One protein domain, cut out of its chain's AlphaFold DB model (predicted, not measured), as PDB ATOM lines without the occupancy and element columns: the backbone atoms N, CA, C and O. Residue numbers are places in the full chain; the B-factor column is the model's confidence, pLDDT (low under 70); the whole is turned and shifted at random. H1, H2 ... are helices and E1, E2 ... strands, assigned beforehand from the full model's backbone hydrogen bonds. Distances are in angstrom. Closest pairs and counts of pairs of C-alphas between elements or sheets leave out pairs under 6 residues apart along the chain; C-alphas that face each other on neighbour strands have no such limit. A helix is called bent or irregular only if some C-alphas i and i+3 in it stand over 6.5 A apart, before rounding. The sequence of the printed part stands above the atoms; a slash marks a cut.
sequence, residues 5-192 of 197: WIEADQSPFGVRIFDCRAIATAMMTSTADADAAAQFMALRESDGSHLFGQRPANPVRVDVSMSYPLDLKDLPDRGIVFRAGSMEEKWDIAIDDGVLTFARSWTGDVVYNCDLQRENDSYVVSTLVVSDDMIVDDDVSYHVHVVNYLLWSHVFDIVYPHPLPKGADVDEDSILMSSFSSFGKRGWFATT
ATOM      1  N   TRP A   5     260.461 256.971 313.065       95.44
ATOM      2  CA  TRP A   5     260.938 258.339 313.218       95.44
ATOM      3  C   TRP A   5     261.199 258.680 314.693       95.44
ATOM      4  O   TRP A   5     260.425 258.324 315.583       95.44
ATOM      5  N   ILE A   6     262.303 259.383 314.939       96.50
ATOM      6  CA  ILE A   6     262.697 259.977 316.215       96.50
ATOM      7  C   ILE A   6     262.731 261.488 316.000       96.50
ATOM      8  O   ILE A   6     263.423 261.982 315.103       96.50
ATOM      9  N   GLU A   7     261.963 262.214 316.804       97.06
ATOM     10  CA  GLU A   7     261.845 263.666 316.695       97.06
ATOM     11  C   GLU A   7     263.130 264.381 317.145       97.06
ATOM     12  O   GLU A   7     263.975 263.824 317.849       97.06
ATOM     13  N   ALA A   8     263.303 265.622 316.689       96.88
ATOM     14  CA  ALA A   8     264.554 266.368 316.838       96.88
ATOM     15  C   ALA A   8     264.985 266.580 318.300       96.88
ATOM     16  O   ALA A   8     266.177 266.566 318.590       96.88
ATOM     17  N   ASP A   9     264.030 266.731 319.217       97.19
ATOM     18  CA  ASP A   9     264.254 266.904 320.658       97.19
ATOM     19  C   ASP A   9     264.676 265.609 321.376       97.19
ATOM     20  O   ASP A   9     265.202 265.652 322.488       97.19
ATOM     21  N   GLN A  10     264.472 264.458 320.734       96.69
ATOM     22  CA  GLN A  10     264.858 263.129 321.219       96.69
ATOM     23  C   GLN A  10     266.109 262.585 320.516       96.69
ATOM     24  O   GLN A  10     266.678 261.577 320.939       96.69
ATOM     25  N   SER A  11     266.523 263.230 319.427       95.88
ATOM     26  CA  SER A  11     267.662 262.845 318.607       95.88
ATOM     27  C   SER A  11     268.956 263.462 319.147       95.88
ATOM     28  O   SER A  11     269.011 264.676 319.357       95.88
ATOM     29  N   PRO A  12     270.047 262.687 319.298       94.06
ATOM     30  CA  PRO A  12     271.339 263.238 319.712       94.06
ATOM     31  C   PRO A  12     271.947 264.181 318.658       94.06
ATOM     32  O   PRO A  12     272.916 264.873 318.947       94.06
ATOM     33  N   PHE A  13     271.380 264.214 317.448       95.12
ATOM     34  CA  PHE A  13     271.820 265.066 316.344       95.12
ATOM     35  C   PHE A  13     271.044 266.387 316.257       95.12
ATOM     36  O   PHE A  13     271.301 267.178 315.356       95.12
ATOM     37  N   GLY A  14     270.055 266.613 317.134       95.56
ATOM     38  CA  GLY A  14     269.227 267.825 317.120       95.56
ATOM     39  C   GLY A  14     268.325 267.966 315.887       95.56
ATOM     40  O   GLY A  14     267.778 269.039 315.638       95.56
ATOM     41  N   VAL A  15     268.164 266.895 315.106       95.56
ATOM     42  CA  VAL A  15     267.316 266.835 313.910       95.56
ATOM     43  C   VAL A  15     266.469 265.574 313.930       95.56
ATOM     44  O   VAL A  15     266.846 264.572 314.544       95.56
ATOM     45  N   ARG A  16     265.335 265.604 313.231       95.88
ATOM     46  CA  ARG A  16     264.493 264.423 313.046       95.88
ATOM     47  C   ARG A  16     265.263 263.360 312.254       95.88
ATOM     48  O   ARG A  16     265.817 263.653 311.190       95.88
ATOM     49  N   ILE A  17     265.293 262.138 312.775       96.62
ATOM     50  CA  ILE A  17     265.986 260.993 312.169       96.62
ATOM     51  C   ILE A  17     265.045 259.799 312.062       96.62
ATOM     52  O   ILE A  17     264.123 259.655 312.859       96.62
ATOM     53  N   PHE A  18     265.298 258.921 311.105       96.31
ATOM     54  CA  PHE A  18     264.642 257.625 311.002       96.31
ATOM     55  C   PHE A  18     265.589 256.525 311.490       96.31
ATOM     56  O   PHE A  18     266.747 256.487 311.076       96.31
ATOM     57  N   ASP A  19     265.130 255.662 312.397       96.81
ATOM     58  CA  ASP A  19     265.920 254.574 312.985       96.81
ATOM     59  C   ASP A  19     265.875 253.315 312.107       96.81
ATOM     60  O   ASP A  19     264.904 252.558 312.113       96.81
ATOM     61  N   CYS A  20     266.960 253.074 311.377       96.06
ATOM     62  CA  CYS A  20     267.135 251.946 310.465       96.06
ATOM     63  C   CYS A  20     267.777 250.716 311.130       96.06
ATOM     64  O   CYS A  20     267.975 249.690 310.472       96.06
ATOM     65  N   ARG A  21     268.129 250.773 312.427       95.44
ATOM     66  CA  ARG A  21     268.947 249.729 313.081       95.44
ATOM     67  C   ARG A  21     268.332 248.338 313.016       95.44
ATOM     68  O   ARG A  21     269.072 247.357 312.964       95.44
ATOM     69  N   ALA A  22     267.003 248.247 313.012       90.88
ATOM     70  CA  ALA A  22     266.277 246.984 312.909       90.88
ATOM     71  C   ALA A  22     266.717 246.167 311.685       90.88
ATOM     72  O   ALA A  22     267.034 244.991 311.814       90.88
ATOM     73  N   ILE A  23     266.794 246.818 310.522       91.31
ATOM     74  CA  ILE A  23     267.216 246.193 309.267       91.31
ATOM     75  C   ILE A  23     268.735 246.144 309.176       91.31
ATOM     76  O   ILE A  23     269.280 245.087 308.866       91.31
ATOM     77  N   ALA A  24     269.426 247.235 309.527       90.88
ATOM     78  CA  ALA A  24     270.883 247.308 309.436       90.88
ATOM     79  C   ALA A  24     271.588 246.180 310.213       90.88
ATOM     80  O   ALA A  24     272.619 245.678 309.775       90.88
ATOM     81  N   THR A  25     271.033 245.760 311.353       87.38
ATOM     82  CA  THR A  25     271.651 244.740 312.217       87.38
ATOM     83  C   THR A  25     271.142 243.319 311.982       87.38
ATOM     84  O   THR A  25     271.865 242.372 312.282       87.38
ATOM     85  N   ALA A  26     269.918 243.149 311.471       85.75
ATOM     86  CA  ALA A  26     269.287 241.835 311.338       85.75
ATOM     87  C   ALA A  26     269.353 241.258 309.919       85.75
ATOM     88  O   ALA A  26     269.259 240.041 309.752       85.75
ATOM     89  N   MET A  27     269.483 242.105 308.895       84.81
ATOM     90  CA  MET A  27     269.510 241.645 307.514       84.81
ATOM     91  C   MET A  27     270.844 240.957 307.216       84.81
ATOM     92  O   MET A  27     271.896 241.589 307.215       84.81
ATOM     93  N   MET A  28     270.780 239.658 306.929       81.94
ATOM     94  CA  MET A  28     271.905 238.910 306.378       81.94
ATOM     95  C   MET A  28     271.766 238.843 304.868       81.94
ATOM     96  O   MET A  28     270.725 238.436 304.347       81.94
ATOM     97  N   THR A  29     272.822 239.234 304.169       75.62
ATOM     98  CA  THR A  29     272.882 239.153 302.717       75.62
ATOM     99  C   THR A  29     273.687 237.948 302.282       75.62
ATOM    100  O   THR A  29     274.792 237.707 302.754       75.62
ATOM    101  N   SER A  30     273.137 237.206 301.331       71.75
ATOM    102  CA  SER A  30     273.897 236.292 300.496       71.75
ATOM    103  C   SER A  30     273.807 236.775 299.056       71.75
ATOM    104  O   SER A  30     272.829 237.407 298.652       71.75
ATOM    105  N   THR A  31     274.849 236.505 298.281       72.19
ATOM    106  CA  THR A  31     274.823 236.700 296.837       72.19
ATOM    107  C   THR A  31     274.672 235.347 296.164       72.19
ATOM    108  O   THR A  31     275.325 234.382 296.560       72.19
ATOM    109  N   ALA A  32     273.795 235.266 295.166       76.38
ATOM    110  CA  ALA A  32     273.759 234.123 294.255       76.38
ATOM    111  C   ALA A  32     274.810 234.259 293.137       76.38
ATOM    112  O   ALA A  32     275.082 233.292 292.428       76.38
ATOM    113  N   ASP A  33     275.389 235.453 292.987       83.25
ATOM    114  CA  ASP A  33     276.453 235.746 292.037       83.25
ATOM    115  C   ASP A  33     277.802 235.291 292.613       83.25
ATOM    116  O   ASP A  33     278.348 235.895 293.542       83.25
ATOM    117  N   ALA A  34     278.315 234.190 292.064       83.88
ATOM    118  CA  ALA A  34     279.580 233.599 292.475       83.88
ATOM    119  C   ALA A  34     280.779 234.519 292.198       83.88
ATOM    120  O   ALA A  34     281.740 234.491 292.970       83.88
ATOM    121  N   ASP A  35     280.712 235.352 291.158       86.06
ATOM    122  CA  ASP A  35     281.796 236.265 290.798       86.06
ATOM    123  C   ASP A  35     281.878 237.400 291.822       86.06
ATOM    124  O   ASP A  35     282.955 237.688 292.342       86.06
ATOM    125  N   ALA A  36     280.734 237.965 292.219       82.62
ATOM    126  CA  ALA A  36     280.678 238.961 293.290       82.62
ATOM    127  C   ALA A  36     281.172 238.401 294.640       82.62
ATOM    128  O   ALA A  36     281.866 239.093 295.387       82.62
ATOM    129  N   ALA A  37     280.852 237.140 294.960       84.12
ATOM    130  CA  ALA A  37     281.355 236.484 296.170       84.12
ATOM    131  C   ALA A  37     282.881 236.299 296.130       84.12
ATOM    132  O   ALA A  37     283.571 236.629 297.097       84.12
ATOM    133  N   ALA A  38     283.409 235.790 295.013       86.62
ATOM    134  CA  ALA A  38     284.841 235.584 294.826       86.62
ATOM    135  C   ALA A  38     285.609 236.912 294.877       86.62
ATOM    136  O   ALA A  38     286.638 237.002 295.549       86.62
ATOM    137  N   GLN A  39     285.071 237.951 294.235       88.44
ATOM    138  CA  GLN A  39     285.640 239.292 294.246       88.44
ATOM    139  C   GLN A  39     285.680 239.868 295.665       88.44
ATOM    140  O   GLN A  39     286.737 240.316 296.106       88.44
ATOM    141  N   PHE A  40     284.580 239.788 296.421       88.50
ATOM    142  CA  PHE A  40     284.553 240.232 297.817       88.50
ATOM    143  C   PHE A  40     285.649 239.547 298.651       88.50
ATOM    144  O   PHE A  40     286.398 240.223 299.359       88.50
ATOM    145  N   MET A  41     285.782 238.217 298.537       88.62
ATOM    146  CA  MET A  41     286.814 237.454 299.252       88.62
ATOM    147  C   MET A  41     288.229 237.895 298.856       88.62
ATOM    148  O   MET A  41     289.036 238.181 299.739       88.62
ATOM    149  N   ALA A  42     288.513 238.031 297.558       88.06
ATOM    150  CA  ALA A  42     289.815 238.482 297.066       88.06
ATOM    151  C   ALA A  42     290.169 239.890 297.576       88.06
ATOM    152  O   ALA A  42     291.287 240.143 298.032       88.06
ATOM    153  N   LEU A  43     289.198 240.807 297.592       91.00
ATOM    154  CA  LEU A  43     289.386 242.162 298.106       91.00
ATOM    155  C   LEU A  43     289.693 242.186 299.611       91.00
ATOM    156  O   LEU A  43     290.299 243.148 300.082       91.00
ATOM    157  N   ARG A  44     289.306 241.161 300.390       93.38
ATOM    158  CA  ARG A  44     289.654 241.076 301.825       93.38
ATOM    159  C   ARG A  44     291.115 240.736 302.066       93.38
ATOM    160  O   ARG A  44     291.597 241.005 303.163       93.38
ATOM    161  N   GLU A  45     291.819 240.213 301.070       90.00
ATOM    162  CA  GLU A  45     293.254 239.926 301.142       90.00
ATOM    163  C   GLU A  45     294.107 241.077 300.584       90.00
ATOM    164  O   GLU A  45     295.315 241.116 300.812       90.00
ATOM    165  N   SER A  46     293.492 242.057 299.910       90.25
ATOM    166  CA  SER A  46     294.200 243.207 299.341       90.25
ATOM    167  C   SER A  46     294.758 244.155 300.414       90.25
ATOM    168  O   SER A  46     294.193 244.319 301.497       90.25
ATOM    169  N   ASP A  47     295.852 244.841 300.089       90.44
ATOM    170  CA  ASP A  47     296.415 245.969 300.841       90.44
ATOM    171  C   ASP A  47     295.803 247.329 300.444       90.44
ATOM    172  O   ASP A  47     296.145 248.357 301.028       90.44
ATOM    173  N   GLY A  48     294.872 247.333 299.483       92.12
ATOM    174  CA  GLY A  48     294.214 248.533 298.958       92.12
ATOM    175  C   GLY A  48     294.908 249.147 297.748       92.12
ATOM    176  O   GLY A  48     294.358 250.070 297.156       92.12
ATOM    177  N   SER A  49     296.054 248.610 297.320       93.88
ATOM    178  CA  SER A  49     296.826 249.153 296.194       93.88
ATOM    179  C   SER A  49     296.056 249.237 294.876       93.88
ATOM    180  O   SER A  49     296.310 250.125 294.068       93.88
ATOM    181  N   HIS A  50     295.065 248.367 294.678       93.44
ATOM    182  CA  HIS A  50     294.174 248.392 293.518       93.44
ATOM    183  C   HIS A  50     293.303 249.661 293.428       93.44
ATOM    184  O   HIS A  50     292.831 249.974 292.338       93.44
ATOM    185  N   LEU A  51     293.106 250.389 294.537       95.88
ATOM    186  CA  LEU A  51     292.332 251.638 294.606       95.88
ATOM    187  C   LEU A  51     293.184 252.893 294.374       95.88
ATOM    188  O   LEU A  51     292.641 253.983 294.177       95.88
ATOM    189  N   PHE A  52     294.509 252.774 294.419       95.75
ATOM    190  CA  PHE A  52     295.405 253.922 294.325       95.75
ATOM    191  C   PHE A  52     295.389 254.505 292.911       95.75
ATOM    192  O   PHE A  52     295.533 253.789 291.921       95.75
ATOM    193  N   GLY A  53     295.168 255.819 292.814       94.56
ATOM    194  CA  GLY A  53     295.041 256.534 291.539       94.56
ATOM    195  C   GLY A  53     293.750 256.260 290.755       94.56
ATOM    196  O   GLY A  53     293.539 256.891 289.719       94.56
ATOM    197  N   GLN A  54     292.875 255.369 291.233       96.44
ATOM    198  CA  GLN A  54     291.590 255.095 290.592       96.44
ATOM    199  C   GLN A  54     290.620 256.263 290.774       96.44
ATOM    200  O   GLN A  54     290.609 256.931 291.812       96.44
ATOM    201  N   ARG A  55     289.772 256.478 289.767       95.94
ATOM    202  CA  ARG A  55     288.732 257.511 289.750       95.94
ATOM    203  C   ARG A  55     287.388 256.904 289.322       95.94
ATOM    204  O   ARG A  55     287.399 255.910 288.595       95.94
ATOM    205  N   PRO A  56     286.251 257.499 289.723       96.06
ATOM    206  CA  PRO A  56     284.951 257.175 289.149       96.06
ATOM    207  C   PRO A  56     284.946 257.351 287.627       96.06
ATOM    208  O   PRO A  56     285.730 258.128 287.073       96.06
ATOM    209  N   ALA A  57     284.025 256.659 286.954       93.31
ATOM    210  CA  ALA A  57     283.727 256.925 285.549       93.31
ATOM    211  C   ALA A  57     283.242 258.375 285.371       93.31
ATOM    212  O   ALA A  57     282.626 258.915 286.281       93.31
ATOM    213  N   ASN A  58     283.527 258.990 284.215       95.12
ATOM    214  CA  ASN A  58     283.101 260.358 283.871       95.12
ATOM    215  C   ASN A  58     283.266 261.363 285.035       95.12
ATOM    216  O   ASN A  58     282.283 261.949 285.491       95.12
ATOM    217  N   PRO A  59     284.491 261.526 285.573       95.94
ATOM    218  CA  PRO A  59     284.686 262.207 286.842       95.94
ATOM    219  C   PRO A  59     284.425 263.708 286.720       95.94
ATOM    220  O   PRO A  59     285.020 264.394 285.885       95.94
ATOM    221  N   VAL A  60     283.609 264.224 287.631       95.25
ATOM    222  CA  VAL A  60     283.374 265.651 287.839       95.25
ATOM    223  C   VAL A  60     283.798 266.050 289.241       95.25
ATOM    224  O   VAL A  60     283.748 265.262 290.188       95.25
ATOM    225  N   ARG A  61     284.275 267.288 289.357       95.88
ATOM    226  CA  ARG A  61     284.810 267.851 290.593       95.88
ATOM    227  C   ARG A  61     283.782 268.782 291.226       95.88
ATOM    228  O   ARG A  61     283.283 269.686 290.562       95.88
ATOM    229  N   VAL A  62     283.542 268.594 292.516       94.50
ATOM    230  CA  VAL A  62     282.741 269.471 293.370       94.50
ATOM    231  C   VAL A  62     283.657 270.022 294.457       94.50
ATOM    232  O   VAL A  62     284.276 269.256 295.198       94.50
ATOM    233  N   ASP A  63     283.767 271.346 294.544       95.19
ATOM    234  CA  ASP A  63     284.501 271.985 295.633       95.19
ATOM    235  C   ASP A  63     283.651 271.952 296.905       95.19
ATOM    236  O   ASP A  63     282.453 272.246 296.890       95.19
ATOM    237  N   VAL A  64     284.280 271.559 298.005       95.31
ATOM    238  CA  VAL A  64     283.643 271.406 299.314       95.31
ATOM    239  C   VAL A  64     284.580 271.943 300.384       95.31
ATOM    240  O   VAL A  64     285.765 272.157 300.144       95.31
ATOM    241  N   SER A  65     284.061 272.159 301.580       94.06
ATOM    242  CA  SER A  65     284.871 272.361 302.772       94.06
ATOM    243  C   SER A  65     284.277 271.434 303.810       94.06
ATOM    244  O   SER A  65     283.087 271.521 304.037       94.06
ATOM    245  N   MET A  66     285.046 270.478 304.324       96.62
ATOM    246  CA  MET A  66     284.636 269.632 305.449       96.62
ATOM    247  C   MET A  66     285.835 269.482 306.372       96.62
ATOM    248  O   MET A  66     286.947 269.275 305.885       96.62
ATOM    249  N   SER A  67     285.630 269.577 307.684       96.56
ATOM    250  CA  SER A  67     286.719 269.554 308.664       96.56
ATOM    251  C   SER A  67     286.481 268.511 309.748       96.56
ATOM    252  O   SER A  67     285.403 268.449 310.339       96.56
ATOM    253  N   TYR A  68     287.514 267.724 310.048       97.00
ATOM    254  CA  TYR A  68     287.479 266.645 311.033       97.00
ATOM    255  C   TYR A  68     288.640 266.800 312.021       97.00
ATOM    256  O   TYR A  68     289.787 266.851 311.582       97.00
ATOM    257  N   PRO A  69     288.390 266.858 313.338       96.56
ATOM    258  CA  PRO A  69     289.456 266.959 314.333       96.56
ATOM    259  C   PRO A  69     290.483 265.816 314.244       96.56
ATOM    260  O   PRO A  69     290.121 264.655 314.046       96.56
ATOM    261  N   LEU A  70     291.772 266.133 314.412       94.88
ATOM    262  CA  LEU A  70     292.852 265.130 314.352       94.88
ATOM    263  C   LEU A  70     292.851 264.151 315.533       94.88
ATOM    264  O   LEU A  70     293.416 263.064 315.431       94.88
ATOM    265  N   ASP A  71     292.241 264.524 316.655       94.56
ATOM    266  CA  ASP A  71     292.174 263.695 317.862       94.56
ATOM    267  C   ASP A  71     291.165 262.541 317.753       94.56
ATOM    268  O   ASP A  71     291.163 261.652 318.606       94.56
ATOM    269  N   LEU A  72     290.361 262.501 316.682       94.44
ATOM    270  CA  LEU A  72     289.452 261.392 316.394       94.44
ATOM    271  C   LEU A  72     290.201 260.105 316.043       94.44
ATOM    272  O   LEU A  72     289.881 259.031 316.551       94.44
ATOM    273  N   LYS A  73     291.163 260.208 315.122       94.31
ATOM    274  CA  LYS A  73     291.944 259.086 314.596       94.31
ATOM    275  C   LYS A  73     293.095 259.616 313.754       94.31
ATOM    276  O   LYS A  73     292.863 260.393 312.834       94.31
ATOM    277  N   ASP A  74     294.300 259.119 314.007       93.69
ATOM    278  CA  ASP A  74     295.440 259.362 313.124       93.69
ATOM    279  C   ASP A  74     295.306 258.488 311.867       93.69
ATOM    280  O   ASP A  74     295.161 257.261 311.950       93.69
ATOM    281  N   LEU A  75     295.283 259.127 310.702       96.50
ATOM    282  CA  LEU A  75     295.190 258.468 309.404       96.50
ATOM    283  C   LEU A  75     296.592 258.288 308.809       96.50
ATOM    284  O   LEU A  75     297.387 259.225 308.847       96.50
ATOM    285  N   PRO A  76     296.904 257.109 308.242       95.88
ATOM    286  CA  PRO A  76     298.181 256.889 307.578       95.88
ATOM    287  C   PRO A  76     298.262 257.694 306.276       95.88
ATOM    288  O   PRO A  76     297.240 257.982 305.661       95.88
ATOM    289  N   ASP A  77     299.474 257.955 305.788       94.88
ATOM    290  CA  ASP A  77     299.669 258.582 304.469       94.88
ATOM    291  C   ASP A  77     299.229 257.662 303.313       94.88
ATOM    292  O   ASP A  77     298.888 258.123 302.223       94.88
ATOM    293  N   ARG A  78     299.248 256.341 303.544       97.25
ATOM    294  CA  ARG A  78     298.869 255.320 302.563       97.25
ATOM    295  C   ARG A  78     298.293 254.069 303.225       97.25
ATOM    296  O   ARG A  78     298.843 253.574 304.208       97.25
ATOM    297  N   GLY A  79     297.250 253.496 302.625       96.88
ATOM    298  CA  GLY A  79     296.691 252.191 302.985       96.88
ATOM    299  C   GLY A  79     295.176 252.205 303.144       96.88
ATOM    300  O   GLY A  79     294.501 253.176 302.821       96.88
ATOM    301  N   ILE A  80     294.615 251.109 303.650       97.06
ATOM    302  CA  ILE A  80     293.175 251.009 303.913       97.06
ATOM    303  C   ILE A  80     292.843 251.666 305.256       97.06
ATOM    304  O   ILE A  80     293.367 251.262 306.293       97.06
ATOM    305  N   VAL A  81     291.933 252.642 305.241       97.62
ATOM    306  CA  VAL A  81     291.436 253.340 306.441       97.62
ATOM    307  C   VAL A  81     290.103 252.779 306.940       97.62
ATOM    308  O   VAL A  81     289.782 252.933 308.123       97.62
ATOM    309  N   PHE A  82     289.370 252.080 306.065       97.56
ATOM    310  CA  PHE A  82     288.205 251.267 306.398       97.56
ATOM    311  C   PHE A  82     288.106 250.037 305.485       97.56
ATOM    312  O   PHE A  82     288.147 250.167 304.262       97.56
ATOM    313  N   ARG A  83     287.932 248.852 306.082       96.19
ATOM    314  CA  ARG A  83     287.754 247.575 305.378       96.19
ATOM    315  C   ARG A  83     286.430 246.942 305.793       96.19
ATOM    316  O   ARG A  83     286.254 246.650 306.973       96.19
ATOM    317  N   ALA A  84     285.548 246.651 304.842       95.19
ATOM    318  CA  ALA A  84     284.370 245.824 305.101       95.19
ATOM    319  C   ALA A  84     284.753 244.438 305.670       95.19
ATOM    320  O   ALA A  84     285.443 243.649 305.029       95.19
ATOM    321  N   GLY A  85     284.296 244.106 306.870       91.44
ATOM    322  CA  GLY A  85     284.485 242.799 307.501       91.44
ATOM    323  C   GLY A  85     283.389 241.786 307.166       91.44
ATOM    324  O   GLY A  85     283.548 240.603 307.453       91.44
ATOM    325  N   SER A  86     282.271 242.223 306.579       90.81
ATOM    326  CA  SER A  86     281.163 241.356 306.163       90.81
ATOM    327  C   SER A  86     280.476 241.866 304.896       90.81
ATOM    328  O   SER A  86     280.682 243.006 304.484       90.81
ATOM    329  N   MET A  87     279.632 241.030 304.289       86.69
ATOM    330  CA  MET A  87     278.864 241.369 303.083       86.69
ATOM    331  C   MET A  87     277.870 242.523 303.319       86.69
ATOM    332  O   MET A  87     277.485 243.249 302.397       86.69
ATOM    333  N   GLU A  88     277.480 242.742 304.570       93.62
ATOM    334  CA  GLU A  88     276.629 243.836 305.025       93.62
ATOM    335  C   GLU A  88     277.407 245.148 305.185       93.62
ATOM    336  O   GLU A  88     276.787 246.187 305.358       93.62
ATOM    337  N   GLU A  89     278.739 245.153 305.114       95.00
ATOM    338  CA  GLU A  89     279.523 246.385 304.996       95.00
ATOM    339  C   GLU A  89     279.788 246.666 303.525       95.00
ATOM    340  O   GLU A  89     280.425 245.878 302.832       95.00
ATOM    341  N   LYS A  90     279.253 247.784 303.033       96.25
ATOM    342  CA  LYS A  90     279.128 248.059 301.594       96.25
ATOM    343  C   LYS A  90     280.300 248.835 300.990       96.25
ATOM    344  O   LYS A  90     280.302 249.069 299.782       96.25
ATOM    345  N   TRP A  91     281.266 249.229 301.815       98.06
ATOM    346  CA  TRP A  91     282.328 250.157 301.443       98.06
ATOM    347  C   TRP A  91     283.701 249.652 301.851       98.06
ATOM    348  O   TRP A  91     283.861 249.069 302.920       98.06
ATOM    349  N   ASP A  92     284.685 249.959 301.021       98.06
ATOM    350  CA  ASP A  92     286.092 250.015 301.387       98.06
ATOM    351  C   ASP A  92     286.611 251.418 301.133       98.06
ATOM    352  O   ASP A  92     286.209 252.075 300.170       98.06
ATOM    353  N   ILE A  93     287.487 251.883 302.018       98.50
ATOM    354  CA  ILE A  93     288.049 253.225 301.940       98.50
ATOM    355  C   ILE A  93     289.550 253.119 302.134       98.50
ATOM    356  O   ILE A  93     290.026 252.595 303.146       98.50
ATOM    357  N   ALA A  94     290.292 253.629 301.161       98.44
ATOM    358  CA  ALA A  94     291.742 253.699 301.200       98.44
ATOM    359  C   ALA A  94     292.214 255.140 301.041       98.44
ATOM    360  O   ALA A  94     291.503 255.965 300.473       98.44
ATOM    361  N   ILE A  95     293.406 255.420 301.552       98.06
ATOM    362  CA  ILE A  95     294.117 256.681 301.388       98.06
ATOM    363  C   ILE A  95     295.426 256.431 300.640       98.06
ATOM    364  O   ILE A  95     296.081 255.407 300.854       98.06
ATOM    365  N   ASP A  96     295.789 257.352 299.758       97.69
ATOM    366  CA  ASP A  96     297.091 257.405 299.100       97.69
ATOM    367  C   ASP A  96     297.490 258.860 298.857       97.69
ATOM    368  O   ASP A  96     296.819 259.549 298.092       97.69
ATOM    369  N   ASP A  97     298.549 259.320 299.524       95.69
ATOM    370  CA  ASP A  97     299.130 260.660 299.347       95.69
ATOM    371  C   ASP A  97     298.077 261.784 299.428       95.69
ATOM    372  O   ASP A  97     297.937 262.630 298.545       95.69
ATOM    373  N   GLY A  98     297.253 261.736 300.481       96.38
ATOM    374  CA  GLY A  98     296.187 262.713 300.710       96.38
ATOM    375  C   GLY A  98     294.947 262.534 299.831       96.38
ATOM    376  O   GLY A  98     294.055 263.369 299.884       96.38
ATOM    377  N   VAL A  99     294.826 261.462 299.045       98.25
ATOM    378  CA  VAL A  99     293.588 261.146 298.313       98.25
ATOM    379  C   VAL A  99     292.879 259.980 298.978       98.25
ATOM    380  O   VAL A  99     293.410 258.873 299.033       98.25
ATOM    381  N   LEU A 100     291.654 260.206 299.443       98.56
ATOM    382  CA  LEU A 100     290.758 259.134 299.862       98.56
ATOM    383  C   LEU A 100     289.990 258.587 298.656       98.56
ATOM    384  O   LEU A 100     289.468 259.352 297.846       98.56
ATOM    385  N   THR A 101     289.872 257.266 298.573       98.69
ATOM    386  CA  THR A 101     289.131 256.541 297.534       98.69
ATOM    387  C   THR A 101     288.089 255.646 298.187       98.69
ATOM    388  O   THR A 101     288.431 254.798 299.009       98.69
ATOM    389  N   PHE A 102     286.823 255.819 297.802       98.62
ATOM    390  CA  PHE A 102     285.676 255.084 298.332       98.62
ATOM    391  C   PHE A 102     285.176 254.113 297.270       98.62
ATOM    392  O   PHE A 102     284.707 254.536 296.210       98.62
ATOM    393  N   ALA A 103     285.248 252.821 297.566       97.94
ATOM    394  CA  ALA A 103     284.853 251.766 296.649       97.94
ATOM    395  C   ALA A 103     283.748 250.885 297.230       97.94
ATOM    396  O   ALA A 103     283.659 250.691 298.444       97.94
ATOM    397  N   ARG A 104     282.907 250.324 296.359       96.25
ATOM    398  CA  ARG A 104     281.941 249.294 296.752       96.25
ATOM    399  C   ARG A 104     282.695 248.028 297.133       96.25
ATOM    400  O   ARG A 104     283.443 247.492 296.326       96.25
ATOM    401  N   SER A 105     282.451 247.508 298.330       94.44
ATOM    402  CA  SER A 105     283.227 246.379 298.869       94.44
ATOM    403  C   SER A 105     283.048 245.064 298.108       94.44
ATOM    404  O   SER A 105     283.878 244.166 298.218       94.44
ATOM    405  N   TRP A 106     281.957 244.927 297.352       90.38
ATOM    406  CA  TRP A 106     281.654 243.710 296.596       90.38
ATOM    407  C   TRP A 106     282.305 243.698 295.216       90.38
ATOM    408  O   TRP A 106     282.751 242.649 294.768       90.38
ATOM    409  N   THR A 107     282.345 244.847 294.542       90.12
ATOM    410  CA  THR A 107     282.817 244.942 293.153       90.12
ATOM    411  C   THR A 107     284.206 245.566 293.051       90.12
ATOM    412  O   THR A 107     284.959 245.249 292.136       90.12
ATOM    413  N   GLY A 108     284.588 246.404 294.015       92.38
ATOM    414  CA  GLY A 108     285.773 247.256 293.938       92.38
ATOM    415  C   GLY A 108     285.541 248.541 293.136       92.38
ATOM    416  O   GLY A 108     286.482 249.308 292.955       92.38
ATOM    417  N   ASP A 109     284.310 248.799 292.680       94.69
ATOM    418  CA  ASP A 109     283.999 249.989 291.886       94.69
ATOM    419  C   ASP A 109     284.193 251.253 292.716       94.69
ATOM    420  O   ASP A 109     283.572 251.417 293.771       94.69
ATOM    421  N   VAL A 110     285.034 252.158 292.218       97.94
ATOM    422  CA  VAL A 110     285.273 253.460 292.840       97.94
ATOM    423  C   VAL A 110     284.100 254.387 292.562       97.94
ATOM    424  O   VAL A 110     283.766 254.663 291.412       97.94
ATOM    425  N   VAL A 111     283.498 254.893 293.636       97.94
ATOM    426  CA  VAL A 111     282.322 255.773 293.578       97.94
ATOM    427  C   VAL A 111     282.696 257.219 293.876       97.94
ATOM    428  O   VAL A 111     282.180 258.131 293.236       97.94
ATOM    429  N   TYR A 112     283.617 257.428 294.818       98.31
ATOM    430  CA  TYR A 112     284.070 258.760 295.197       98.31
ATOM    431  C   TYR A 112     285.581 258.795 295.368       98.31
ATOM    432  O   TYR A 112     286.189 257.825 295.830       98.31
ATOM    433  N   ASN A 113     286.166 259.958 295.103       98.56
ATOM    434  CA  ASN A 113     287.418 260.340 295.739       98.56
ATOM    435  C   ASN A 113     287.263 261.679 296.447       98.56
ATOM    436  O   ASN A 113     286.461 262.509 296.024       98.56
ATOM    437  N   CYS A 114     288.096 261.933 297.446       97.81
ATOM    438  CA  CYS A 114     288.263 263.278 297.967       97.81
ATOM    439  C   CYS A 114     289.724 263.598 298.278       97.81
ATOM    440  O   CYS A 114     290.508 262.703 298.593       97.81
ATOM    441  N   ASP A 115     290.073 264.878 298.160       98.00
ATOM    442  CA  ASP A 115     291.382 265.380 298.575       98.00
ATOM    443  C   ASP A 115     291.303 265.699 300.070       98.00
ATOM    444  O   ASP A 115     290.416 266.441 300.490       98.00
ATOM    445  N   LEU A 116     292.214 265.135 300.855       97.69
ATOM    446  CA  LEU A 116     292.326 265.265 302.298       97.69
ATOM    447  C   LEU A 116     293.681 265.885 302.634       97.69
ATOM    448  O   LEU A 116     294.733 265.327 302.322       97.69
ATOM    449  N   GLN A 117     293.659 267.018 303.320       96.75
ATOM    450  CA  GLN A 117     294.863 267.683 303.801       96.75
ATOM    451  C   GLN A 117     294.838 267.776 305.316       96.75
ATOM    452  O   GLN A 117     293.782 267.864 305.935       96.75
ATOM    453  N   ARG A 118     296.016 267.760 305.930       95.44
ATOM    454  CA  ARG A 118     296.160 268.068 307.348       95.44
ATOM    455  C   ARG A 118     296.426 269.561 307.495       95.44
ATOM    456  O   ARG A 118     297.458 270.047 307.039       95.44
ATOM    457  N   GLU A 119     295.529 270.264 308.172       95.25
ATOM    458  CA  GLU A 119     295.636 271.693 308.453       95.25
ATOM    459  C   GLU A 119     295.456 271.948 309.949       95.25
ATOM    460  O   GLU A 119     294.400 271.674 310.516       95.25
ATOM    461  N   ASN A 120     296.475 272.516 310.601       91.94
ATOM    462  CA  ASN A 120     296.460 272.782 312.043       91.94
ATOM    463  C   ASN A 120     296.056 271.524 312.849       91.94
ATOM    464  O   ASN A 120     296.764 270.516 312.806       91.94
ATOM    465  N   ASP A 121     294.909 271.590 313.532       94.31
ATOM    466  CA  ASP A 121     294.329 270.537 314.368       94.31
ATOM    467  C   ASP A 121     293.185 269.779 313.665       94.31
ATOM    468  O   ASP A 121     292.337 269.164 314.319       94.31
ATOM    469  N   SER A 122     293.109 269.811 312.328       97.00
ATOM    470  CA  SER A 122     292.069 269.103 311.567       97.00
ATOM    471  C   SER A 122     292.563 268.456 310.271       97.00
ATOM    472  O   SER A 122     293.543 268.876 309.658       97.00
ATOM    473  N   TYR A 123     291.848 267.421 309.838       97.75
ATOM    474  CA  TYR A 123     291.808 266.995 308.449       97.75
ATOM    475  C   TYR A 123     290.759 267.815 307.699       97.75
ATOM    476  O   TYR A 123     289.615 267.899 308.143       97.75
ATOM    477  N   VAL A 124     291.135 268.378 306.556       97.81
ATOM    478  CA  VAL A 124     290.277 269.193 305.698       97.81
ATOM    479  C   VAL A 124     290.067 268.478 304.374       97.81
ATOM    480  O   VAL A 124     291.028 268.098 303.705       97.81
ATOM    481  N   VAL A 125     288.804 268.309 303.991       98.00
ATOM    482  CA  VAL A 125     288.417 267.864 302.656       98.00
ATOM    483  C   VAL A 125     288.008 269.074 301.830       98.00
ATOM    484  O   VAL A 125     287.037 269.749 302.167       98.00
ATOM    485  N   SER A 126     288.732 269.331 300.741       97.06
ATOM    486  CA  SER A 126     288.489 270.480 299.853       97.06
ATOM    487  C   SER A 126     287.766 270.115 298.554       97.06
ATOM    488  O   SER A 126     287.327 270.977 297.793       97.06
ATOM    489  N   THR A 127     287.702 268.819 298.254       97.31
ATOM    490  CA  THR A 127     287.286 268.318 296.947       97.31
ATOM    491  C   THR A 127     286.501 267.036 297.094       97.31
ATOM    492  O   THR A 127     286.972 266.113 297.747       97.31
ATOM    493  N   LEU A 128     285.394 266.923 296.372       97.19
ATOM    494  CA  LEU A 128     284.758 265.656 296.044       97.19
ATOM    495  C   LEU A 128     284.866 265.406 294.535       97.19
ATOM    496  O   LEU A 128     284.565 266.280 293.728       97.19
ATOM    497  N   VAL A 129     285.276 264.201 294.152       97.56
ATOM    498  CA  VAL A 129     285.174 263.687 292.784       97.56
ATOM    499  C   VAL A 129     284.124 262.587 292.770       97.56
ATOM    500  O   VAL A 129     284.213 261.637 293.548       97.56
ATOM    501  N   VAL A 130     283.145 262.717 291.883       96.69
ATOM    502  CA  VAL A 130     282.030 261.782 291.683       96.69
ATOM    503  C   VAL A 130     281.812 261.587 290.181       96.69
ATOM    504  O   VAL A 130     282.316 262.377 289.386       96.69
ATOM    505  N   SER A 131     281.105 260.532 289.777       95.69
ATOM    506  CA  SER A 131     280.654 260.405 288.387       95.69
ATOM    507  C   SER A 131     279.561 261.429 288.072       95.69
ATOM    508  O   SER A 131     278.622 261.579 288.856       95.69
ATOM    509  N   ASP A 132     279.657 262.080 286.912       93.81
ATOM    510  CA  ASP A 132     278.607 262.961 286.380       93.81
ATOM    511  C   ASP A 132     277.265 262.227 286.245       93.81
ATOM    512  O   ASP A 132     276.213 262.775 286.556       93.81
ATOM    513  N   ASP A 133     277.309 260.933 285.908       93.19
ATOM    514  CA  ASP A 133     276.123 260.082 285.735       93.19
ATOM    515  C   ASP A 133     275.323 259.890 287.038       93.19
ATOM    516  O   ASP A 133     274.187 259.413 287.016       93.19
ATOM    517  N   MET A 134     275.923 260.210 288.190       89.94
ATOM    518  CA  MET A 134     275.272 260.133 289.497       89.94
ATOM    519  C   MET A 134     274.660 261.464 289.936       89.94
ATOM    520  O   MET A 134     273.845 261.471 290.859       89.94
ATOM    521  N   ILE A 135     275.045 262.581 289.316       87.88
ATOM    522  CA  ILE A 135     274.556 263.895 289.717       87.88
ATOM    523  C   ILE A 135     273.105 264.055 289.273       87.88
ATOM    524  O   ILE A 135     272.768 263.953 288.097       87.88
ATOM    525  N   VAL A 136     272.244 264.355 290.244       84.44
ATOM    526  CA  VAL A 136     270.878 264.809 289.989       84.44
ATOM    527  C   VAL A 136     270.855 266.324 290.170       84.44
ATOM    528  O   VAL A 136     271.221 266.824 291.237       84.44
ATOM    529  N   ASP A 137     270.438 267.049 289.130       78.56
ATOM    530  CA  ASP A 137     270.503 268.519 289.060       78.56
ATOM    531  C   ASP A 137     269.866 269.230 290.268       78.56
ATOM    532  O   ASP A 137     270.302 270.311 290.667       78.56
ATOM    533  N   ASP A 138     268.840 268.637 290.880       81.62
ATOM    534  CA  ASP A 138     268.119 269.219 292.012       81.62
ATOM    535  C   ASP A 138     268.702 268.857 293.395       81.62
ATOM    536  O   ASP A 138     268.285 269.442 294.404       81.62
ATOM    537  N   ASP A 139     269.701 267.969 293.481       85.50
ATOM    538  CA  ASP A 139     270.335 267.549 294.739       85.50
ATOM    539  C   ASP A 139     271.832 267.223 294.616       85.50
ATOM    540  O   ASP A 139     272.324 266.243 295.175       85.50
ATOM    541  N   VAL A 140     272.595 268.097 293.957       77.69
ATOM    542  CA  VAL A 140     274.067 267.991 293.863       77.69
ATOM    543  C   VAL A 140     274.729 267.779 295.239       77.69
ATOM    544  O   VAL A 140     275.689 267.020 295.375       77.69
ATOM    545  N   SER A 141     274.184 268.400 296.294       89.19
ATOM    546  CA  SER A 141     274.689 268.275 297.668       89.19
ATOM    547  C   SER A 141     274.570 266.869 298.264       89.19
ATOM    548  O   SER A 141     275.267 266.567 299.232       89.19
ATOM    549  N   TYR A 142     273.716 265.995 297.720       93.88
ATOM    550  CA  TYR A 142     273.495 264.653 298.259       93.88
ATOM    551  C   TYR A 142     274.805 263.881 298.428       93.88
ATOM    552  O   TYR A 142     275.091 263.380 299.516       93.88
ATOM    553  N   HIS A 143     275.639 263.851 297.387       95.31
ATOM    554  CA  HIS A 143     276.898 263.108 297.405       95.31
ATOM    555  C   HIS A 143     277.921 263.686 298.385       95.31
ATOM    556  O   HIS A 143     278.659 262.924 299.008       95.31
ATOM    557  N   VAL A 144     277.907 265.005 298.604       96.12
ATOM    558  CA  VAL A 144     278.727 265.647 299.642       96.12
ATOM    559  C   VAL A 144     278.345 265.108 301.021       96.12
ATOM    560  O   VAL A 144     279.207 264.660 301.773       96.12
ATOM    561  N   HIS A 145     277.048 265.049 301.336       97.00
ATOM    562  CA  HIS A 145     276.591 264.510 302.620       97.00
ATOM    563  C   HIS A 145     276.763 262.995 302.736       97.00
ATOM    564  O   HIS A 145     276.963 262.498 303.845       97.00
ATOM    565  N   VAL A 146     276.723 262.255 301.624       97.62
ATOM    566  CA  VAL A 146     277.067 260.828 301.612       97.62
ATOM    567  C   VAL A 146     278.525 260.644 302.015       97.62
ATOM    568  O   VAL A 146     278.803 259.853 302.913       97.62
ATOM    569  N   VAL A 147     279.453 261.388 301.409       98.06
ATOM    570  CA  VAL A 147     280.877 261.291 301.751       98.06
ATOM    571  C   VAL A 147     281.143 261.772 303.173       98.06
ATOM    572  O   VAL A 147     281.853 261.084 303.902       98.06
ATOM    573  N   ASN A 148     280.505 262.856 303.623       97.94
ATOM    574  CA  ASN A 148     280.589 263.284 305.019       97.94
ATOM    575  C   ASN A 148     280.124 262.179 305.984       97.94
ATOM    576  O   ASN A 148     280.803 261.874 306.963       97.94
ATOM    577  N   TYR A 149     278.999 261.522 305.681       98.44
ATOM    578  CA  TYR A 149     278.536 260.373 306.454       98.44
ATOM    579  C   TYR A 149     279.559 259.231 306.445       98.44
ATOM    580  O   TYR A 149     279.825 258.667 307.504       98.44
ATOM    581  N   LEU A 150     280.148 258.877 305.297       98.69
ATOM    582  CA  LEU A 150     281.153 257.809 305.213       98.69
ATOM    583  C   LEU A 150     282.420 258.155 306.008       98.69
ATOM    584  O   LEU A 150     282.972 257.287 306.679       98.69
ATOM    585  N   LEU A 151     282.853 259.414 305.998       98.38
ATOM    586  CA  LEU A 151     283.980 259.879 306.804       98.38
ATOM    587  C   LEU A 151     283.690 259.706 308.298       98.38
ATOM    588  O   LEU A 151     284.425 258.986 308.976       98.38
ATOM    589  N   TRP A 152     282.577 260.249 308.799       98.00
ATOM    590  CA  TRP A 152     282.196 260.080 310.204       98.00
ATOM    591  C   TRP A 152     282.018 258.610 310.587       98.00
ATOM    592  O   TRP A 152     282.648 258.134 311.525       98.00
ATOM    593  N   SER A 153     281.200 257.872 309.840       98.00
ATOM    594  CA  SER A 153     280.748 256.537 310.242       98.00
ATOM    595  C   SER A 153     281.697 255.400 309.896       98.00
ATOM    596  O   SER A 153     281.628 254.369 310.554       98.00
ATOM    597  N   HIS A 154     282.552 255.531 308.881       98.19
ATOM    598  CA  HIS A 154     283.449 254.450 308.454       98.19
ATOM    599  C   HIS A 154     284.906 254.782 308.772       98.19
ATOM    600  O   HIS A 154     285.616 253.941 309.319       98.19
ATOM    601  N   VAL A 155     285.361 256.004 308.478       98.00
ATOM    602  CA  VAL A 155     286.761 256.382 308.727       98.00
ATOM    603  C   VAL A 155     286.996 256.668 310.211       98.00
ATOM    604  O   VAL A 155     287.933 256.101 310.780       98.00
ATOM    605  N   PHE A 156     286.131 257.470 310.837       97.69
ATOM    606  CA  PHE A 156     286.254 257.899 312.238       97.69
ATOM    607  C   PHE A 156     285.413 257.082 313.237       97.69
ATOM    608  O   PHE A 156     285.510 257.320 314.435       97.69
ATOM    609  N   ASP A 157     284.629 256.106 312.767       96.62
ATOM    610  CA  ASP A 157     283.795 255.203 313.589       96.62
ATOM    611  C   ASP A 157     282.804 255.924 314.530       96.62
ATOM    612  O   ASP A 157     282.466 255.453 315.616       96.62
ATOM    613  N   ILE A 158     282.300 257.080 314.095       96.81
ATOM    614  CA  ILE A 158     281.313 257.893 314.805       96.81
ATOM    615  C   ILE A 158     279.927 257.654 314.218       96.81
ATOM    616  O   ILE A 158     279.693 257.785 313.017       96.81
ATOM    617  N   VAL A 159     278.969 257.346 315.090       96.62
ATOM    618  CA  VAL A 159     277.566 257.214 314.699       96.62
ATOM    619  C   VAL A 159     277.068 258.555 314.163       96.62
ATOM    620  O   VAL A 159     277.044 259.548 314.885       96.62
ATOM    621  N   TYR A 160     276.642 258.565 312.906       97.19
ATOM    622  CA  TYR A 160     276.181 259.754 312.199       97.19
ATOM    623  C   TYR A 160     275.019 259.370 311.278       97.19
ATOM    624  O   TYR A 160     275.046 258.272 310.720       97.19
ATOM    625  N   PRO A 161     273.980 260.204 311.116       97.56
ATOM    626  CA  PRO A 161     272.884 259.883 310.215       97.56
ATOM    627  C   PRO A 161     273.295 260.112 308.755       97.56
ATOM    628  O   PRO A 161     273.883 261.138 308.415       97.56
ATOM    629  N   HIS A 162     272.974 259.171 307.872       97.50
ATOM    630  CA  HIS A 162     273.199 259.348 306.438       97.50
ATOM    631  C   HIS A 162     272.088 260.209 305.813       97.50
ATOM    632  O   HIS A 162     270.949 260.213 306.301       97.50
ATOM    633  N   PRO A 163     272.373 260.928 304.713       96.00
ATOM    634  CA  PRO A 163     271.344 261.677 304.009       96.00
ATOM    635  C   PRO A 163     270.362 260.728 303.310       96.00
ATOM    636  O   PRO A 163     270.747 259.684 302.780       96.00
ATOM    637  N   LEU A 164     269.092 261.117 303.267       93.75
ATOM    638  CA  LEU A 164     268.109 260.595 302.318       93.75
ATOM    639  C   LEU A 164     268.124 261.446 301.043       93.75
ATOM    640  O   LEU A 164     268.225 262.671 301.169       93.75
ATOM    641  N   PRO A 165     268.007 260.863 299.836       87.88
ATOM    642  CA  PRO A 165     267.838 261.637 298.605       87.88
ATOM    643  C   PRO A 165     266.663 262.620 298.713       87.88
ATOM    644  O   PRO A 165     265.658 262.317 299.366       87.88
ATOM    645  N   LYS A 166     266.754 263.800 298.086       84.62
ATOM    646  CA  LYS A 166     265.572 264.663 297.947       84.62
ATOM    647  C   LYS A 166     264.458 263.913 297.221       84.62
ATOM    648  O   LYS A 166     264.703 263.163 296.284       84.62
ATOM    649  N   GLY A 167     263.226 264.108 297.688       72.88
ATOM    650  CA  GLY A 167     262.059 263.443 297.111       72.88
ATOM    651  C   GLY A 167     262.030 261.925 297.302       72.88
ATOM    652  O   GLY A 167     261.155 261.293 296.720       72.88
ATOM    653  N   ALA A 168     262.938 261.340 298.101       66.75
ATOM    654  CA  ALA A 168     262.837 259.939 298.486       66.75
ATOM    655  C   ALA A 168     261.448 259.683 299.078       66.75
ATOM    656  O   ALA A 168     261.000 260.444 299.947       66.75
ATOM    657  N   ASP A 169     260.782 258.632 298.592       60.69
ATOM    658  CA  ASP A 169     259.516 258.196 299.158       60.69
ATOM    659  C   ASP A 169     259.717 258.000 300.662       60.69
ATOM    660  O   ASP A 169     260.574 257.244 301.120       60.69
ATOM    661  N   VAL A 170     258.947 258.762 301.435       65.94
ATOM    662  CA  VAL A 170     258.964 258.750 302.902       65.94
ATOM    663  C   VAL A 170     258.281 257.508 303.472       65.94
ATOM    664  O   VAL A 170     258.059 257.438 304.682       65.94
ATOM    665  N   ASP A 171     257.934 256.535 302.623       86.56
ATOM    666  CA  ASP A 171     257.534 255.230 303.111       86.56
ATOM    667  C   ASP A 171     258.740 254.549 303.776       86.56
ATOM    668  O   ASP A 171     259.884 254.595 303.315       86.56
ATOM    669  N   GLU A 172     258.475 253.990 304.947       91.38
ATOM    670  CA  GLU A 172     259.509 253.504 305.851       91.38
ATOM    671  C   GLU A 172     260.291 252.331 305.244       91.38
ATOM    672  O   GLU A 172     261.501 252.233 305.449       91.38
ATOM    673  N   ASP A 173     259.640 251.492 304.435       90.62
ATOM    674  CA  ASP A 173     260.267 250.339 303.790       90.62
ATOM    675  C   ASP A 173     261.279 250.777 302.723       90.62
ATOM    676  O   ASP A 173     262.407 250.272 302.694       90.62
ATOM    677  N   SER A 174     260.935 251.764 301.893       90.62
ATOM    678  CA  SER A 174     261.860 252.348 300.916       90.62
ATOM    679  C   SER A 174     263.075 252.979 301.590       90.62
ATOM    680  O   SER A 174     264.211 252.781 301.136       90.62
ATOM    681  N   ILE A 175     262.877 253.687 302.708       93.69
ATOM    682  CA  ILE A 175     263.982 254.228 303.506       93.69
ATOM    683  C   ILE A 175     264.875 253.090 303.999       93.69
ATOM    684  O   ILE A 175     266.085 253.135 303.785       93.69
ATOM    685  N   LEU A 176     264.314 252.051 304.615       93.69
ATOM    686  CA  LEU A 176     265.088 250.933 305.155       93.69
ATOM    687  C   LEU A 176     265.907 250.220 304.075       93.69
ATOM    688  O   LEU A 176     267.105 249.981 304.257       93.69
ATOM    689  N   MET A 177     265.276 249.907 302.943       91.75
ATOM    690  CA  MET A 177     265.912 249.166 301.855       91.75
ATOM    691  C   MET A 177     266.997 249.985 301.157       91.75
ATOM    692  O   MET A 177     268.087 249.464 300.905       91.75
ATOM    693  N   SER A 178     266.745 251.267 300.883       91.94
ATOM    694  CA  SER A 178     267.754 252.156 300.292       91.94
ATOM    695  C   SER A 178     268.928 252.384 301.248       91.94
ATOM    696  O   SER A 178     270.080 252.226 300.845       91.94
ATOM    697  N   SER A 179     268.652 252.631 302.534       94.88
ATOM    698  CA  SER A 179     269.671 252.793 303.581       94.88
ATOM    699  C   SER A 179     270.592 251.579 303.660       94.88
ATOM    700  O   SER A 179     271.817 251.710 303.653       94.88
ATOM    701  N   PHE A 180     270.018 250.374 303.683       94.88
ATOM    702  CA  PHE A 180     270.796 249.145 303.749       94.88
ATOM    703  C   PHE A 180     271.547 248.846 302.441       94.88
ATOM    704  O   PHE A 180     272.698 248.406 302.469       94.88
ATOM    705  N   SER A 181     270.946 249.115 301.282       92.75
ATOM    706  CA  SER A 181     271.622 248.948 299.990       92.75
ATOM    707  C   SER A 181     272.854 249.857 299.875       92.75
ATOM    708  O   SER A 181     273.948 249.416 299.496       92.75
ATOM    709  N   SER A 182     272.713 251.121 300.278       94.69
ATOM    710  CA  SER A 182     273.779 252.116 300.197       94.69
ATOM    711  C   SER A 182     274.828 251.944 301.293       94.69
ATOM    712  O   SER A 182     276.019 251.977 300.987       94.69
ATOM    713  N   PHE A 183     274.421 251.720 302.544       96.88
ATOM    714  CA  PHE A 183     275.292 251.833 303.724       96.88
ATOM    715  C   PHE A 183     275.343 250.575 304.594       96.88
ATOM    716  O   PHE A 183     276.179 250.477 305.496       96.88
ATOM    717  N   GLY A 184     274.479 249.601 304.317       95.38
ATOM    718  CA  GLY A 184     274.474 248.299 304.969       95.38
ATOM    719  C   GLY A 184     274.357 248.383 306.484       95.38
ATOM    720  O   GLY A 184     273.586 249.183 307.014       95.38
ATOM    721  N   LYS A 185     275.146 247.577 307.201       94.69
ATOM    722  CA  LYS A 185     275.034 247.461 308.661       94.69
ATOM    723  C   LYS A 185     275.440 248.704 309.444       94.69
ATOM    724  O   LYS A 185     275.206 248.738 310.648       94.69
ATOM    725  N   ARG A 186     276.052 249.703 308.798       96.00
ATOM    726  CA  ARG A 186     276.410 250.992 309.414       96.00
ATOM    727  C   ARG A 186     275.337 252.066 309.216       96.00
ATOM    728  O   ARG A 186     275.338 253.044 309.955       96.00
ATOM    729  N   GLY A 187     274.386 251.863 308.297       96.44
ATOM    730  CA  GLY A 187     273.272 252.781 308.019       96.44
ATOM    731  C   GLY A 187     272.204 252.764 309.111       96.44
ATOM    732  O   GLY A 187     271.102 252.281 308.889       96.44
ATOM    733  N   TRP A 188     272.546 253.215 310.318       96.94
ATOM    734  CA  TRP A 188     271.671 253.127 311.493       96.94
ATOM    735  C   TRP A 188     270.606 254.204 311.547       96.94
ATOM    736  O   TRP A 188     269.516 253.945 312.049       96.94
ATOM    737  N   PHE A 189     270.926 255.398 311.064       97.50
ATOM    738  CA  PHE A 189     270.032 256.540 311.119       97.50
ATOM    739  C   PHE A 189     270.028 257.249 309.776       97.50
ATOM    740  O   PHE A 189     271.091 257.486 309.206       97.50
ATOM    741  N   ALA A 190     268.843 257.615 309.309       96.75
ATOM    742  CA  ALA A 190     268.658 258.388 308.092       96.75
ATOM    743  C   ALA A 190     268.061 259.758 308.421       96.75
ATOM    744  O   ALA A 190     267.308 259.895 309.388       96.75
ATOM    745  N   THR A 191     268.353 260.781 307.623       95.69
ATOM    746  CA  THR A 191     267.709 262.091 307.779       95.69
ATOM    747  C   THR A 191     267.488 262.797 306.447       95.69
ATOM    748  O   THR A 191     268.256 262.653 305.496       95.69
ATOM    749  N   THR A 192     266.422 263.591 306.382       92.62
ATOM    750  CA  THR A 192     266.158 264.509 305.268       92.62
ATOM    751  C   THR A 192     266.917 265.828 305.413       92.62
ATOM    752  O   THR A 192     267.044 266.565 304.438       92.62
TER     753      THR A 192
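What this domain is: This is residues 5 to 192 of the 197 residues of an uncharacterized protein of Bacteroidetes bacterium (UniProt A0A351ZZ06). A strongly twisted sheet of six strands, E2 to E7, curls round one helix, H3. On the far side of H3 from that sheet lies a smaller part made of H1, H4 and the two-stranded antiparallel sheet E1 and E8, while H2 lies out at one side and touches no helix. The printed part has 188 residues with four named helices and eight named strands, in the order E1 H1 H2 E2 E3 E4 E5 E6 E7 H3 H4 E8. The larger sheet runs E2 E7 E6 E5 E4 E3, antiparallel throughout, and the class is mixed, helices and strands. The whole is compact, with a radius of gyration of the C-alphas of 16.3 A and a rounded outline of 45 by 41 by 34 A.

How they stand to each other: Start at E1, residues 17 to 19, the antiparallel neighbour of E8, residues 189 to 191; N 18 and O 190, 2.8 A apart, are within hydrogen-bond range. Next, H1, residues 21 to 26, touches H4, residues 172 to 186, at a steep tilt of 64 degrees, the same way; the closest C-alphas are those of Ala 24 and Lys 185, 4.2 A. H2, residues 34 to 45, is not on the larger sheet. E2, residues 59 to 69, bends by 65 degrees at residue 63 and pairs with E7, residues 122 to 131, with N 62 and O 128 at 2.8 A. E3, residues 78 to 82, E4, residues 91 to 96, E5, residues 99 to 104, E6, residues 110 to 119, and E7 form a meander, each strand the antiparallel neighbour of the one before; look at N 81 and O 93, 2.8 A, N 101 and O 94, 2.8 A, N 114 and O 100, 3.0 A, and N 124 and O 117, 2.8 A. H3, residues 141 to 155, is on one face of this sheet, two layers in all; its closest C-alpha pair with E3 is Phe 82 and Val 155, 5.8 A. H4 only grazes the sheet with its residues 182 to 186, and is close to H3 but not clearly touching, the closest C-alphas being those of Ser 153 and Arg 186, 7.1 A. H4 is near E1, with 6 pairs of C-alphas within 10 A. Every O i to N i+4 pair is within hydrogen-bond range in H1 and H3, against 7 of 8 in H2 and 9 of 11 in H4.

Where its parts are: Find C-alpha 17, where E1 begins, at (265.986, 260.993, 312.169). H2 is 17.4 A long from first to last C-alpha, E2 28.3 A, E6 26.1 A and E7 27.3 A. H3 runs 20.2 A from C-alpha 141 at (274.689, 268.275, 297.668). H4 spans 17.5 A and is irregular, C-alphas 182 and 185 being 9.7 A apart. E8 ends at C-alpha 191, (267.709, 262.091, 307.779).

The domain as a whole: The two C-alphas farthest apart are those of Ala 32 and Asn 120, 48.2 A. The printed part has no cut from 5 to 192. The links H2 to E2 and H3 to H4 are long. In this model the mean pLDDT of the printed part is 93.1, and residues 168 to 170 are under 70.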